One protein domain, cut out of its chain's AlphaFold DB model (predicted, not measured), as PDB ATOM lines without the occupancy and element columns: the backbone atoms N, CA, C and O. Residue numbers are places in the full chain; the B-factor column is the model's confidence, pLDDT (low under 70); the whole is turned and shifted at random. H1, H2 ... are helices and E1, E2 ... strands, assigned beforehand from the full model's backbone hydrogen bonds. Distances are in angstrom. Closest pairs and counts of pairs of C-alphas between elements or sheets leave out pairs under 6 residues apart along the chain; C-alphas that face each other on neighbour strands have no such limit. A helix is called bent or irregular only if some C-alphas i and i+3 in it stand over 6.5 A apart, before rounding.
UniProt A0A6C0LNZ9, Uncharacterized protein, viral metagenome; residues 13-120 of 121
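What this domain is: This is residues 13 to 120 of the 121 residues of an uncharacterized protein of viral metagenome (UniProt A0A6C0LNZ9). Little regular structure: three small strand pairs, E3 with E4 and E5 with E6 side by side near the middle and hairpin E1-E2 towards one side, with H1 beside E4, H2 far from H1 and a long loop, residues 66 to 98, sweeping round. The 108 printed residues, in order E1 E2 E3 H1 E4 E5 E6 H2, are mixed, with 41 in named elements; each pair is antiparallel. It is compact, radius of gyration of the C-alphas 14.0 A, spanning 39 by 33 by 25 A.

Where its parts are: E1 is residues 13 to 15, from C-alpha 13 at (88.774, 10.582, 130.622); E2 27 to 30; E3 34 to 37; H1 41 to 50, 15.3 A, irregular, C-alphas 42 and 45 being 7.2 A apart; E4 61 to 65, 12.5 A; E5 99 to 102; E6 105 to 108; H2 112 to 118, ending with C-alpha 118 at (93.667, -4.584, 137.833).

How they stand to each other: N 13 and O 29 of E1 and E2 are 2.8 A apart, N 35 and O 64 of E3 and E4 2.9 A, N 100 and O 107 of hairpin E5-E6 2.8 A, within hydrogen-bond range. The closest C-alphas of E3 and E6, Ile 35 and Thr 107, are 4.4 A apart; those of H1 and E4, Asn 47 and Leu 64, 6.7 A. H1 and H2 are apart. Every O i to N i+4 pair is within range in H2, 4 of 6 in H1.

The domain as a whole: The C-alphas farthest apart, Asn 77 and Asp 91, are 40.3 A apart. The printed part has no cut. Links E1 to E2 and E4 to E5 are long. Residues 119 to 120 have pLDDT under 70.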
ATOM      1  N   TYR A  13      89.015   9.826 131.842       97.44
ATOM      2  CA  TYR A  13      88.774  10.582 130.622       97.44
ATOM      3  C   TYR A  13      87.287  10.577 130.316       97.44
ATOM      4  O   TYR A  13      86.600   9.578 130.527       97.44
ATOM      5  N   LYS A  14      86.788  11.708 129.819       97.69
ATOM      6  CA  LYS A  14      85.375  11.912 129.529       97.69
ATOM      7  C   LYS A  14      85.156  12.205 128.052       97.69
ATOM      8  O   LYS A  14      85.670  13.200 127.552       97.69
ATOM      9  N   MET A  15      84.322  11.403 127.401       97.88
ATOM     10  CA  MET A  15      83.723  11.735 126.111       97.88
ATOM     11  C   MET A  15      82.324  12.296 126.366       97.88
ATOM     12  O   MET A  15      81.474  11.652 126.989       97.88
ATOM     13  N   VAL A  16      82.095  13.530 125.927       97.94
ATOM     14  CA  VAL A  16      80.798  14.197 126.080       97.94
ATOM     15  C   VAL A  16      79.844  13.674 125.015       97.94
ATOM     16  O   VAL A  16      80.200  13.571 123.841       97.94
ATOM     17  N   LYS A  17      78.611  13.356 125.407       97.81
ATOM     18  CA  LYS A  17      77.563  13.003 124.456       97.81
ATOM     19  C   LYS A  17      77.260  14.195 123.562       97.81
ATOM     20  O   LYS A  17      76.911  15.274 124.038       97.81
ATOM     21  N   THR A  18      77.290  13.962 122.258       96.31
ATOM     22  CA  THR A  18      76.802  14.915 121.265       96.31
ATOM     23  C   THR A  18      75.577  14.339 120.561       96.31
ATOM     24  O   THR A  18      75.101  13.246 120.873       96.31
ATOM     25  N   VAL A  19      75.004  15.101 119.632       94.00
ATOM     26  CA  VAL A  19      73.915  14.603 118.780       94.00
ATOM     27  C   VAL A  19      74.448  13.623 117.724       94.00
ATOM     28  O   VAL A  19      73.698  12.779 117.246       94.00
ATOM     29  N   SER A  20      75.736  13.710 117.375       94.12
ATOM     30  CA  SER A  20      76.336  13.004 116.238       94.12
ATOM     31  C   SER A  20      77.229  11.819 116.605       94.12
ATOM     32  O   SER A  20      77.455  10.974 115.749       94.12
ATOM     33  N   ASN A  21      77.735  11.721 117.840       93.31
ATOM     34  CA  ASN A  21      78.708  10.684 118.214       93.31
ATOM     35  C   ASN A  21      78.092   9.355 118.682       93.31
ATOM     36  O   ASN A  21      78.813   8.477 119.140       93.31
ATOM     37  N   GLY A  22      76.767   9.205 118.603       93.12
ATOM     38  CA  GLY A  22      76.077   7.953 118.931       93.12
ATOM     39  C   GLY A  22      75.973   7.627 120.426       93.12
ATOM     40  O   GLY A  22      75.251   6.696 120.782       93.12
ATOM     41  N   LEU A  23      76.616   8.399 121.311       96.94
ATOM     42  CA  LEU A  23      76.569   8.153 122.750       96.94
ATOM     43  C   LEU A  23      75.147   8.271 123.313       96.94
ATOM     44  O   LEU A  23      74.417   9.223 123.026       96.94
ATOM     45  N   THR A  24      74.773   7.356 124.211       96.88
ATOM     46  CA  THR A  24      73.483   7.457 124.924       96.88
ATOM     47  C   THR A  24      73.563   8.378 126.143       96.88
ATOM     48  O   THR A  24      72.586   9.058 126.470       96.88
ATOM     49  N   LYS A  25      74.747   8.468 126.765       97.19
ATOM     50  CA  LYS A  25      75.121   9.384 127.857       97.19
ATOM     51  C   LYS A  25      76.609   9.729 127.754       97.19
ATOM     52  O   LYS A  25      77.344   9.024 127.068       97.19
ATOM     53  N   ASP A  26      77.052  10.763 128.468       97.31
ATOM     54  CA  ASP A  26      78.485  11.020 128.656       97.31
ATOM     55  C   ASP A  26      79.191   9.744 129.129       97.31
ATOM     56  O   ASP A  26      78.706   9.056 130.033       97.31
ATOM     57  N   LEU A  27      80.331   9.434 128.522       95.69
ATOM     58  CA  LEU A  27      81.133   8.270 128.865       95.69
ATOM     59  C   LEU A  27      82.339   8.716 129.680       95.69
ATOM     60  O   LEU A  27      83.073   9.601 129.248       95.69
ATOM     61  N   ILE A  28      82.557   8.090 130.834       95.62
ATOM     62  CA  ILE A  28      83.770   8.277 131.630       95.62
ATOM     63  C   ILE A  28      84.451   6.920 131.777       95.62
ATOM     64  O   ILE A  28      83.844   5.980 132.287       95.62
ATOM     65  N   VAL A  29      85.701   6.833 131.337       94.81
ATOM     66  CA  VAL A  29      86.528   5.619 131.361       94.81
ATOM     67  C   VAL A  29      87.953   5.970 131.758       94.81
ATOM     68  O   VAL A  29      88.309   7.143 131.854       94.81
ATOM     69  N   THR A  30      88.773   4.963 132.020       94.69
ATOM     70  CA  THR A  30      90.204   5.166 132.249       94.69
ATOM     71  C   THR A  30      90.900   5.480 130.930       94.69
ATOM     72  O   THR A  30      90.446   5.060 129.868       94.69
ATOM     73  N   GLY A  31      92.031   6.180 130.979       95.94
ATOM     74  CA  GLY A  31      92.842   6.431 129.787       95.94
ATOM     75  C   GLY A  31      93.417   5.159 129.155       95.94
ATOM     76  O   GLY A  31      93.760   5.177 127.979       95.94
ATOM     77  N   GLY A  32      93.504   4.071 129.929       94.75
ATOM     78  CA  GLY A  32      93.948   2.747 129.492       94.75
ATOM     79  C   GLY A  32      92.897   1.927 128.743       94.75
ATOM     80  O   GLY A  32      93.253   0.920 128.132       94.75
ATOM     81  N   HIS A  33      91.629   2.341 128.770       95.50
ATOM     82  CA  HIS A  33      90.592   1.773 127.913       95.50
ATOM     83  C   HIS A  33      90.621   2.390 126.525       95.50
ATOM     84  O   HIS A  33      91.211   3.447 126.316       95.50
ATOM     85  N   SER A  34      90.040   1.695 125.557       97.62
ATOM     86  CA  SER A  34      90.109   2.063 124.153       97.62
ATOM     87  C   SER A  34      88.732   2.180 123.501       97.62
ATOM     88  O   SER A  34      87.680   1.813 124.027       97.62
ATOM     89  N   ILE A  35      88.738   2.742 122.305       97.75
ATOM     90  CA  ILE A  35      87.668   2.580 121.332       97.75
ATOM     91  C   ILE A  35      88.225   1.794 120.151       97.75
ATOM     92  O   ILE A  35      89.410   1.904 119.824       97.75
ATOM     93  N   LEU A  36      87.389   0.964 119.534       98.31
ATOM     94  CA  LEU A  36      87.793   0.135 118.404       98.31
ATOM     95  C   LEU A  36      87.575   0.895 117.101       98.31
ATOM     96  O   LEU A  36      86.441   1.211 116.741       98.31
ATOM     97  N   VAL A  37      88.665   1.154 116.384       98.12
ATOM     98  CA  VAL A  37      88.674   1.933 115.139       98.12
ATOM     99  C   VAL A  37      89.298   1.139 113.997       98.12
ATOM    100  O   VAL A  37      90.134   0.261 114.212       98.12
ATOM    101  N   ASP A  38      88.894   1.435 112.765       98.25
ATOM    102  CA  ASP A  38      89.461   0.783 111.578       98.25
ATOM    103  C   ASP A  38      90.866   1.304 111.237       98.25
ATOM    104  O   ASP A  38      91.710   0.543 110.765       98.25
ATOM    105  N   ASP A  39      91.137   2.575 111.542       97.88
ATOM    106  CA  ASP A  39      92.417   3.238 111.300       97.88
ATOM    107  C   ASP A  39      92.763   4.185 112.462       97.88
ATOM    108  O   ASP A  39      91.886   4.834 113.033       97.88
ATOM    109  N   LEU A  40      94.049   4.245 112.811       98.25
ATOM    110  CA  LEU A  40      94.600   5.169 113.805       98.25
ATOM    111  C   LEU A  40      95.007   6.512 113.183       98.25
ATOM    112  O   LEU A  40      95.125   7.501 113.906       98.25
ATOM    113  N   GLY A  41      95.252   6.554 111.868       97.94
ATOM    114  CA  GLY A  41      95.706   7.751 111.165       97.94
ATOM    115  C   GLY A  41      96.935   8.388 111.824       97.94
ATOM    116  O   GLY A  41      97.907   7.710 112.162       97.94
ATOM    117  N   GLU A  42      96.868   9.700 112.052       98.06
ATOM    118  CA  GLU A  42      97.937  10.493 112.680       98.06
ATOM    119  C   GLU A  42      98.210  10.110 114.147       98.06
ATOM    120  O   GLU A  42      99.280  10.400 114.675       98.06
ATOM    121  N   LEU A  43      97.281   9.411 114.809       98.44
ATOM    122  CA  LEU A  43      97.432   8.985 116.205       98.44
ATOM    123  C   LEU A  43      98.268   7.708 116.348       98.44
ATOM    124  O   LEU A  43      98.564   7.295 117.469       98.44
ATOM    125  N   LYS A  44      98.648   7.061 115.238       98.31
ATOM    126  CA  LYS A  44      99.318   5.756 115.260       98.31
ATOM    127  C   LYS A  44     100.597   5.754 116.094       98.31
ATOM    128  O   LYS A  44     100.757   4.874 116.930       98.31
ATOM    129  N   GLU A  45     101.486   6.720 115.876       98.31
ATOM    130  CA  GLU A  45     102.800   6.754 116.531       98.31
ATOM    131  C   GLU A  45     102.672   6.874 118.055       98.31
ATOM    132  O   GLU A  45     103.219   6.059 118.800       98.31
ATOM    133  N   ILE A  46     101.878   7.840 118.522       98.06
ATOM    134  CA  ILE A  46     101.650   8.052 119.954       98.06
ATOM    135  C   ILE A  46     100.889   6.879 120.588       98.06
ATOM    136  O   ILE A  46     101.224   6.458 121.694       98.06
ATOM    137  N   ASN A  47      99.904   6.299 119.896       98.25
ATOM    138  CA  ASN A  47      99.150   5.163 120.420       98.25
ATOM    139  C   ASN A  47     100.030   3.906 120.522       98.25
ATOM    140  O   ASN A  47     100.020   3.236 121.552       98.25
ATOM    141  N   ASP A  48     100.862   3.633 119.510       98.25
ATOM    142  CA  ASP A  48     101.841   2.543 119.542       98.25
ATOM    143  C   ASP A  48     102.824   2.716 120.702       98.25
ATOM    144  O   ASP A  48     103.066   1.761 121.439       98.25
ATOM    145  N   GLN A  49     103.354   3.927 120.912       97.56
ATOM    146  CA  GLN A  49     104.253   4.222 122.029       97.56
ATOM    147  C   GLN A  49     103.600   3.898 123.380       97.56
ATOM    148  O   GLN A  49     104.231   3.278 124.237       97.56
ATOM    149  N   MET A  50     102.327   4.261 123.557       96.12
ATOM    150  CA  MET A  50     101.578   3.980 124.785       96.12
ATOM    151  C   MET A  50     101.326   2.478 125.004       96.12
ATOM    152  O   MET A  50     101.236   2.043 126.152       96.12
ATOM    153  N   PHE A  51     101.275   1.680 123.934       95.25
ATOM    154  CA  PHE A  51     101.199   0.214 123.986       95.25
ATOM    155  C   PHE A  51     102.568  -0.492 124.013       95.25
ATOM    156  O   PHE A  51     102.620  -1.720 123.969       95.25
ATOM    157  N   GLY A  52     103.681   0.242 124.100       95.25
ATOM    158  CA  GLY A  52     105.024  -0.350 124.133       95.25
ATOM    159  C   GLY A  52     105.584  -0.741 122.761       95.25
ATOM    160  O   GLY A  52     106.454  -1.602 122.674       95.25
ATOM    161  N   GLY A  53     105.104  -0.106 121.691       96.12
ATOM    162  CA  GLY A  53     105.679  -0.166 120.343       96.12
ATOM    163  C   GLY A  53     104.727  -0.661 119.257       96.12
ATOM    164  O   GLY A  53     105.010  -0.457 118.081       96.12
ATOM    165  N   ASN A  54     103.601  -1.287 119.611       97.06
ATOM    166  CA  ASN A  54     102.604  -1.708 118.630       97.06
ATOM    167  C   ASN A  54     101.198  -1.777 119.232       97.06
ATOM    168  O   ASN A  54     100.960  -2.501 120.197       97.06
ATOM    169  N   THR A  55     100.254  -1.083 118.603       98.06
ATOM    170  CA  THR A  55      98.845  -1.107 118.989       98.06
ATOM    171  C   THR A  55      98.230  -2.486 118.711       98.06
ATOM    172  O   THR A  55      98.238  -2.940 117.560       98.06
ATOM    173  N   PRO A  56      97.652  -3.158 119.723       97.50
ATOM    174  CA  PRO A  56      96.948  -4.416 119.523       97.50
ATOM    175  C   PRO A  56      95.659  -4.219 118.717       97.50
ATOM    176  O   PRO A  56      95.110  -3.118 118.620       97.50
ATOM    177  N   LYS A  57      95.149  -5.321 118.168       97.94
ATOM    178  CA  LYS A  57      93.872  -5.359 117.456       97.94
ATOM    179  C   LYS A  57      92.929  -6.389 118.055       97.94
ATOM    180  O   LYS A  57      93.384  -7.429 118.523       97.94
ATOM    181  N   ILE A  58      91.631  -6.124 117.961       97.62
ATOM    182  CA  ILE A  58      90.566  -7.107 118.188       97.62
ATOM    183  C   ILE A  58      89.732  -7.168 116.912       97.62
ATOM    184  O   ILE A  58      89.284  -6.134 116.420       97.62
ATOM    185  N   ASP A  59      89.589  -8.367 116.345       95.81
ATOM    186  CA  ASP A  59      88.831  -8.621 115.110       95.81
ATOM    187  C   ASP A  59      89.171  -7.642 113.967       95.81
ATOM    188  O   ASP A  59      88.309  -7.122 113.262       95.81
ATOM    189  N   GLY A  60      90.467  -7.355 113.806       97.50
ATOM    190  CA  GLY A  60      90.996  -6.471 112.762       97.50
ATOM    191  C   GLY A  60      90.961  -4.970 113.077       97.50
ATOM    192  O   GLY A  60      91.639  -4.211 112.380       97.50
ATOM    193  N   LYS A  61      90.273  -4.547 114.144       98.56
ATOM    194  CA  LYS A  61      90.169  -3.143 114.572       98.56
ATOM    195  C   LYS A  61      91.237  -2.782 115.595       98.56
ATOM    196  O   LYS A  61      91.534  -3.572 116.488       98.56
ATOM    197  N   TYR A  62      91.817  -1.595 115.463       98.56
ATOM    198  CA  TYR A  62      92.810  -1.065 116.391       98.56
ATOM    199  C   TYR A  62      92.170  -0.608 117.694       98.56
ATOM    200  O   TYR A  62      91.071  -0.056 117.698       98.56
ATOM    201  N   LEU A  63      92.904  -0.783 118.787       98.44
ATOM    202  CA  LEU A  63      92.562  -0.208 120.078       98.44
ATOM    203  C   LEU A  63      93.136   1.204 120.171       98.44
ATOM    204  O   LEU A  63      94.330   1.372 120.402       98.44
ATOM    205  N   LEU A  64      92.299   2.218 119.984       98.56
ATOM    206  CA  LEU A  64      92.685   3.609 120.201       98.56
ATOM    207  C   LEU A  64      92.429   3.990 121.660       98.56
ATOM    208  O   LEU A  64      91.272   4.059 122.074       98.56
ATOM    209  N   LEU A  65      93.489   4.259 122.424       98.38
ATOM    210  CA  LEU A  65      93.386   4.605 123.844       98.38
ATOM    211  C   LEU A  65      92.578   5.886 124.061       98.38
ATOM    212  O   LEU A  65      92.785   6.891 123.379       98.38
ATOM    213  N   SER A  66      91.737   5.903 125.093       97.81
ATOM    214  CA  SER A  66      91.005   7.094 125.527       97.81
ATOM    215  C   SER A  66      91.937   8.222 125.967       97.81
ATOM    216  O   SER A  66      91.562   9.382 125.857       97.81
ATOM    217  N   SER A  67      93.160   7.921 126.424       97.88
ATOM    218  CA  SER A  67      94.161   8.958 126.718       97.88
ATOM    219  C   SER A  67      94.801   9.595 125.484       97.88
ATOM    220  O   SER A  67      95.509  10.588 125.622       97.88
ATOM    221  N   VAL A  68      94.616   8.996 124.307       98.31
ATOM    222  CA  VAL A  68      95.192   9.445 123.030       98.31
ATOM    223  C   VAL A  68      94.114  10.019 122.110       98.31
ATOM    224  O   VAL A  68      94.376  10.962 121.369       98.31
ATOM    225  N   SER A  69      92.900   9.467 122.157       97.81
ATOM    226  CA  SER A  69      91.785   9.919 121.332       97.81
ATOM    227  C   SER A  69      91.405  11.380 121.628       97.81
ATOM    228  O   SER A  69      91.197  11.735 122.791       97.81
ATOM    229  N   PRO A  70      91.231  12.220 120.591       97.25
ATOM    230  CA  PRO A  70      90.805  13.610 120.750       97.25
ATOM    231  C   PRO A  70      89.343  13.748 121.202       97.25
ATOM    232  O   PRO A  70      88.942  14.817 121.659       97.25
ATOM    233  N   ASP A  71      88.544  12.682 121.107       96.88
ATOM    234  CA  ASP A  71      87.139  12.694 121.528       96.88
ATOM    235  C   ASP A  71      86.982  12.691 123.057       96.88
ATOM    236  O   ASP A  71      85.892  12.921 123.593       96.88
ATOM    237  N   PHE A  72      88.074  12.417 123.770       98.06
ATOM    238  CA  PHE A  72      88.114  12.321 125.215       98.06
ATOM    239  C   PHE A  72      88.872  13.496 125.831       98.06
ATOM    240  O   PHE A  72      89.994  13.829 125.466       98.06
ATOM    241  N   SER A  73      88.274  14.097 126.855       98.12
ATOM    242  CA  SER A  73      88.914  15.115 127.685       98.12
ATOM    243  C   SER A  73      89.392  14.508 129.000       98.12
ATOM    244  O   SER A  73      88.610  13.886 129.724       98.12
ATOM    245  N   LYS A  74      90.669  14.714 129.337       97.94
ATOM    246  CA  LYS A  74      91.242  14.289 130.621       97.94
ATOM    247  C   LYS A  74      90.564  15.021 131.784       97.94
ATOM    248  O   LYS A  74      90.377  16.236 131.736       97.94
ATOM    249  N   LEU A  75      90.230  14.300 132.850       97.44
ATOM    250  CA  LEU A  75      89.666  14.886 134.063       97.44
ATOM    251  C   LEU A  75      90.780  15.217 135.070       97.44
ATOM    252  O   LEU A  75      91.393  14.322 135.639       97.44
ATOM    253  N   GLU A  76      91.005  16.508 135.336       96.88
ATOM    254  CA  GLU A  76      92.075  17.002 136.236       96.88
ATOM    255  C   GLU A  76      91.703  16.983 137.735       96.88
ATOM    256  O   GLU A  76      92.462  17.429 138.596       96.88
ATOM    257  N   ASN A  77      90.510  16.492 138.079       95.69
ATOM    258  CA  ASN A  77      90.075  16.388 139.473       95.69
ATOM    259  C   ASN A  77      90.705  15.180 140.182       95.69
ATOM    260  O   ASN A  77      91.108  14.213 139.548       95.69
ATOM    261  N   HIS A  78      90.701  15.205 141.513       95.69
ATOM    262  CA  HIS A  78      91.149  14.092 142.361       95.69
ATOM    263  C   HIS A  78      89.960  13.410 143.054       95.69
ATOM    264  O   HIS A  78      90.031  13.030 144.222       95.69
ATOM    265  N   TYR A  79      88.817  13.324 142.364       95.25
ATOM    266  CA  TYR A  79      87.607  12.731 142.931       95.25
ATOM    267  C   TYR A  79      87.703  11.209 143.017       95.25
ATOM    268  O   TYR A  79      88.516  10.565 142.350       95.25
ATOM    269  N   ILE A  80      86.837  10.632 143.849       94.19
ATOM    270  CA  ILE A  80      86.671   9.187 143.958       94.19
ATOM    271  C   ILE A  80      85.641   8.747 142.920       94.19
ATOM    272  O   ILE A  80      84.492   9.182 142.956       94.19
ATOM    273  N   TYR A  81      86.047   7.847 142.027       92.25
ATOM    274  CA  TYR A  81      85.160   7.202 141.064       92.25
ATOM    275  C   TYR A  81      84.872   5.769 141.495       92.25
ATOM    276  O   TYR A  81      85.775   5.034 141.913       92.25
ATOM    277  N   THR A  82      83.612   5.368 141.349       90.62
ATOM    278  CA  THR A  82      83.259   3.953 141.244       90.62
ATOM    279  C   THR A  82      83.319   3.599 139.771       90.62
ATOM    280  O   THR A  82      82.643   4.224 138.957       90.62
ATOM    281  N   TRP A  83      84.157   2.632 139.435       84.38
ATOM    282  CA  TRP A  83      84.317   2.142 138.077       84.38
ATOM    283  C   TRP A  83      84.029   0.644 138.032       84.38
ATOM    284  O   TRP A  83      84.109  -0.046 139.050       84.38
ATOM    285  N   TYR A  84      83.655   0.150 136.862       87.06
ATOM    286  CA  TYR A  84      83.271  -1.238 136.663       87.06
ATOM    287  C   TYR A  84      84.082  -1.792 135.504       87.06
ATOM    288  O   TYR A  84      84.159  -1.167 134.451       87.06
ATOM    289  N   HIS A  85      84.658  -2.968 135.711       86.81
ATOM    290  CA  HIS A  85      85.283  -3.752 134.660       86.81
ATOM    291  C   HIS A  85      84.535  -5.076 134.574       86.81
ATOM    292  O   HIS A  85      84.129  -5.635 135.595       86.81
ATOM    293  N   PHE A  86      84.356  -5.577 133.361       91.25
ATOM    294  CA  PHE A  86      83.821  -6.908 133.120       91.25
ATOM    295  C   PHE A  86      84.625  -7.562 132.003       91.25
ATOM    296  O   PHE A  86      85.200  -6.880 131.160       91.25
ATOM    297  N   THR A  87      84.666  -8.885 132.004       93.06
ATOM    298  CA  THR A  87      85.236  -9.683 130.919       93.06
ATOM    299  C   THR A  87      84.171 -10.661 130.426       93.06
ATOM    300  O   THR A  87      83.145 -10.831 131.089       93.06
ATOM    301  N   LEU A  88      84.377 -11.257 129.254       92.50
ATOM    302  CA  LEU A  88      83.453 -12.235 128.682       92.50
ATOM    303  C   LEU A  88      84.016 -13.643 128.843       92.50
ATOM    304  O   LEU A  88      85.222 -13.855 128.711       92.50
ATOM    305  N   GLU A  89      83.129 -14.601 129.106       91.50
ATOM    306  CA  GLU A  89      83.480 -16.019 129.070       91.50
ATOM    307  C   GLU A  89      83.946 -16.409 127.663       91.50
ATOM    308  O   GLU A  89      83.421 -15.927 126.656       91.50
ATOM    309  N   ASN A  90      84.953 -17.274 127.598       88.25
ATOM    310  CA  ASN A  90      85.554 -17.715 126.349       88.25
ATOM    311  C   ASN A  90      85.953 -19.198 126.416       88.25
ATOM    312  O   ASN A  90      85.758 -19.872 127.425       88.25
ATOM    313  N   ASP A  91      86.503 -19.701 125.318       90.31
ATOM    314  CA  ASP A  91      86.895 -21.088 125.067       90.31
ATOM    315  C   ASP A  91      88.250 -21.501 125.684       90.31
ATOM    316  O   ASP A  91      88.849 -22.490 125.259       90.31
ATOM    317  N   GLY A  92      88.707 -20.796 126.724       90.81
ATOM    318  CA  GLY A  92      89.892 -21.141 127.522       90.81
ATOM    319  C   GLY A  92      91.124 -20.259 127.290       90.81
ATOM    320  O   GLY A  92      92.205 -20.607 127.761       90.81
ATOM    321  N   ASP A  93      90.982 -19.135 126.589       94.06
ATOM    322  CA  ASP A  93      92.047 -18.152 126.370       94.06
ATOM    323  C   ASP A  93      91.897 -16.968 127.342       94.06
ATOM    324  O   ASP A  93      91.153 -16.015 127.103       94.06
ATOM    325  N   ASP A  94      92.619 -17.016 128.462       94.25
ATOM    326  CA  ASP A  94      92.550 -16.003 129.527       94.25
ATOM    327  C   ASP A  94      93.105 -14.620 129.115       94.25
ATOM    328  O   ASP A  94      92.871 -13.632 129.825       94.25
ATOM    329  N   ASP A  95      93.785 -14.523 127.966       93.62
ATOM    330  CA  ASP A  95      94.278 -13.271 127.381       93.62
ATOM    331  C   ASP A  95      93.367 -12.723 126.275       93.62
ATOM    332  O   ASP A  95      93.548 -11.587 125.820       93.62
ATOM    333  N   ARG A  96      92.325 -13.473 125.899       94.69
ATOM    334  CA  ARG A  96      91.358 -13.048 124.892       94.69
ATOM    335  C   ARG A  96      90.585 -11.814 125.341       94.69
ATOM    336  O   ARG A  96      90.132 -11.691 126.479       94.69
ATOM    337  N   ARG A  97      90.399 -10.902 124.390       95.62
ATOM    338  CA  ARG A  97      89.633  -9.659 124.527       95.62
ATOM    339  C   ARG A  97      88.593  -9.589 123.424       95.62
ATOM    340  O   ARG A  97      88.785 -10.173 122.360       95.62
ATOM    341  N   PHE A  98      87.520  -8.847 123.668       96.81
ATOM    342  CA  PHE A  98      86.394  -8.756 122.747       96.81
ATOM    343  C   PHE A  98      86.025  -7.313 122.469       96.81
ATOM    344  O   PHE A  98      86.120  -6.463 123.353       96.81
ATOM    345  N   GLY A  99      85.564  -7.053 121.249       97.31
ATOM    346  CA  GLY A  99      84.833  -5.835 120.948       97.31
ATOM    347  C   GLY A  99      83.401  -5.952 121.452       97.31
ATOM    348  O   GLY A  99      82.733  -6.958 121.227       97.31
ATOM    349  N   VAL A 100      82.926  -4.918 122.133       96.25
ATOM    350  CA  VAL A 100      81.572  -4.818 122.670       96.25
ATOM    351  C   VAL A 100      80.982  -3.462 122.328       96.25
ATOM    352  O   VAL A 100      81.662  -2.435 122.335       96.25
ATOM    353  N   TRP A 101      79.687  -3.451 122.029       95.50
ATOM    354  CA  TRP A 101      78.955  -2.205 121.870       95.50
ATOM    355  C   TRP A 101      78.452  -1.745 123.237       95.50
ATOM    356  O   TRP A 101      77.580  -2.381 123.827       95.50
ATOM    357  N   ALA A 102      79.002  -0.646 123.749       93.44
ATOM    358  CA  ALA A 102      78.663  -0.120 125.065       93.44
ATOM    359  C   ALA A 102      78.454   1.393 124.996       93.44
ATOM    360  O   ALA A 102      79.220   2.120 124.372       93.44
ATOM    361  N   ASN A 103      77.380   1.875 125.625       94.12
ATOM    362  CA  ASN A 103      76.998   3.292 125.646       94.12
ATOM    363  C   ASN A 103      76.905   3.967 124.255       94.12
ATOM    364  O   ASN A 103      76.948   5.189 124.178       94.12
ATOM    365  N   GLY A 104      76.727   3.205 123.171       94.81
ATOM    366  CA  GLY A 104      76.631   3.753 121.813       94.81
ATOM    367  C   GLY A 104      77.952   3.830 121.043       94.81
ATOM    368  O   GLY A 104      77.976   4.449 119.986       94.81
ATOM    369  N   ILE A 105      79.021   3.203 121.544       95.06
ATOM    370  CA  ILE A 105      80.311   3.090 120.851       95.06
ATOM    371  C   ILE A 105      80.833   1.649 120.864       95.06
ATOM    372  O   ILE A 105      80.470   0.853 121.733       95.06
ATOM    373  N   LEU A 106      81.717   1.329 119.916       96.88
ATOM    374  CA  LEU A 106      82.464   0.074 119.906       96.88
ATOM    375  C   LEU A 106      83.730   0.240 120.752       96.88
ATOM    376  O   LEU A 106      84.615   1.026 120.418       96.88
ATOM    377  N   THR A 107      83.807  -0.499 121.847       96.12
ATOM    378  CA  THR A 107      84.921  -0.488 122.805       96.12
ATOM    379  C   THR A 107      85.320  -1.923 123.113       96.12
ATOM    380  O   THR A 107      84.710  -2.864 122.610       96.12
ATOM    381  N   GLU A 108      86.363  -2.120 123.896       96.62
ATOM    382  CA  GLU A 108      86.874  -3.432 124.242       96.62
ATOM    383  C   GLU A 108      86.499  -3.877 125.653       96.62
ATOM    384  O   GLU A 108      86.277  -3.076 126.559       96.62
ATOM    385  N   THR A 109      86.528  -5.188 125.867       95.50
ATOM    386  CA  THR A 109      86.680  -5.751 127.207       95.50
ATOM    387  C   THR A 109      88.163  -5.940 127.553       95.50
ATOM    388  O   THR A 109      88.983  -6.239 126.671       95.50
ATOM    389  N   PRO A 110      88.544  -5.837 128.838       93.94
ATOM    390  CA  PRO A 110      89.784  -6.434 129.311       93.94
ATOM    391  C   PRO A 110      89.731  -7.964 129.185       93.94
ATOM    392  O   PRO A 110      88.652  -8.575 129.191       93.94
ATOM    393  N   SER A 111      90.905  -8.585 129.104       94.62
ATOM    394  CA  SER A 111      91.034 -10.031 129.268       94.62
ATOM    395  C   SER A 111      90.856 -10.425 130.732       94.62
ATOM    396  O   SER A 111      90.887  -9.578 131.634       94.62
ATOM    397  N   LYS A 112      90.696 -11.720 130.997       93.69
ATOM    398  CA  LYS A 112      90.606 -12.228 132.367       93.69
ATOM    399  C   LYS A 112      91.889 -11.946 133.147       93.69
ATOM    400  O   LYS A 112      91.819 -11.456 134.273       93.69
ATOM    401  N   ASN A 113      93.051 -12.166 132.534       93.62
ATOM    402  CA  ASN A 113      94.339 -11.851 133.152       93.62
ATOM    403  C   ASN A 113      94.491 -10.353 133.457       93.62
ATOM    404  O   ASN A 113      94.932  -9.994 134.550       93.62
ATOM    405  N   GLN A 114      94.068  -9.472 132.542       91.25
ATOM    406  CA  GLN A 114      94.066  -8.026 132.784       91.25
ATOM    407  C   GLN A 114      93.148  -7.649 133.950       91.25
ATOM    408  O   GLN A 114      93.552  -6.881 134.820       91.25
ATOM    409  N   LEU A 115      91.944  -8.222 134.010       88.62
ATOM    410  CA  LEU A 115      90.992  -7.965 135.089       88.62
ATOM    411  C   LEU A 115      91.552  -8.379 136.461       88.62
ATOM    412  O   LEU A 115      91.424  -7.629 137.427       88.62
ATOM    413  N   ILE A 116      92.212  -9.541 136.542       88.06
ATOM    414  CA  ILE A 116      92.856 -10.022 137.775       88.06
ATOM    415  C   ILE A 116      93.987  -9.080 138.202       88.06
ATOM    416  O   ILE A 116      94.053  -8.710 139.372       88.06
ATOM    417  N   GLN A 117      94.842  -8.647 137.269       84.31
ATOM    418  CA  GLN A 117      95.927  -7.703 137.563       84.31
ATOM    419  C   GLN A 117      95.396  -6.343 138.038       84.31
ATOM    420  O   GLN A 117      95.933  -5.768 138.981       84.31
ATOM    421  N   MET A 118      94.315  -5.840 137.433       76.50
ATOM    422  CA  MET A 118      93.667  -4.584 137.833       76.50
ATOM    423  C   MET A 118      92.999  -4.673 139.210       76.50
ATOM    424  O   MET A 118      92.936  -3.674 139.922       76.50
ATOM    425  N   GLY A 119      92.497  -5.851 139.592       64.31
ATOM    426  CA  GLY A 119      91.874  -6.100 140.896       64.31
ATOM    427  C   GLY A 119      92.861  -6.250 142.059       64.31
ATOM    428  O   GLY A 119      92.431  -6.307 143.208       64.31
ATOM    429  N   GLN A 120      94.165  -6.315 141.780       51.84
ATOM    430  CA  GLN A 120      95.227  -6.348 142.794       51.84
ATOM    431  C   GLN A 120      95.723  -4.944 143.198       51.84
ATOM    432  O   GLN A 120      96.696  -4.846 143.948       51.84
TER     433      GLN A 120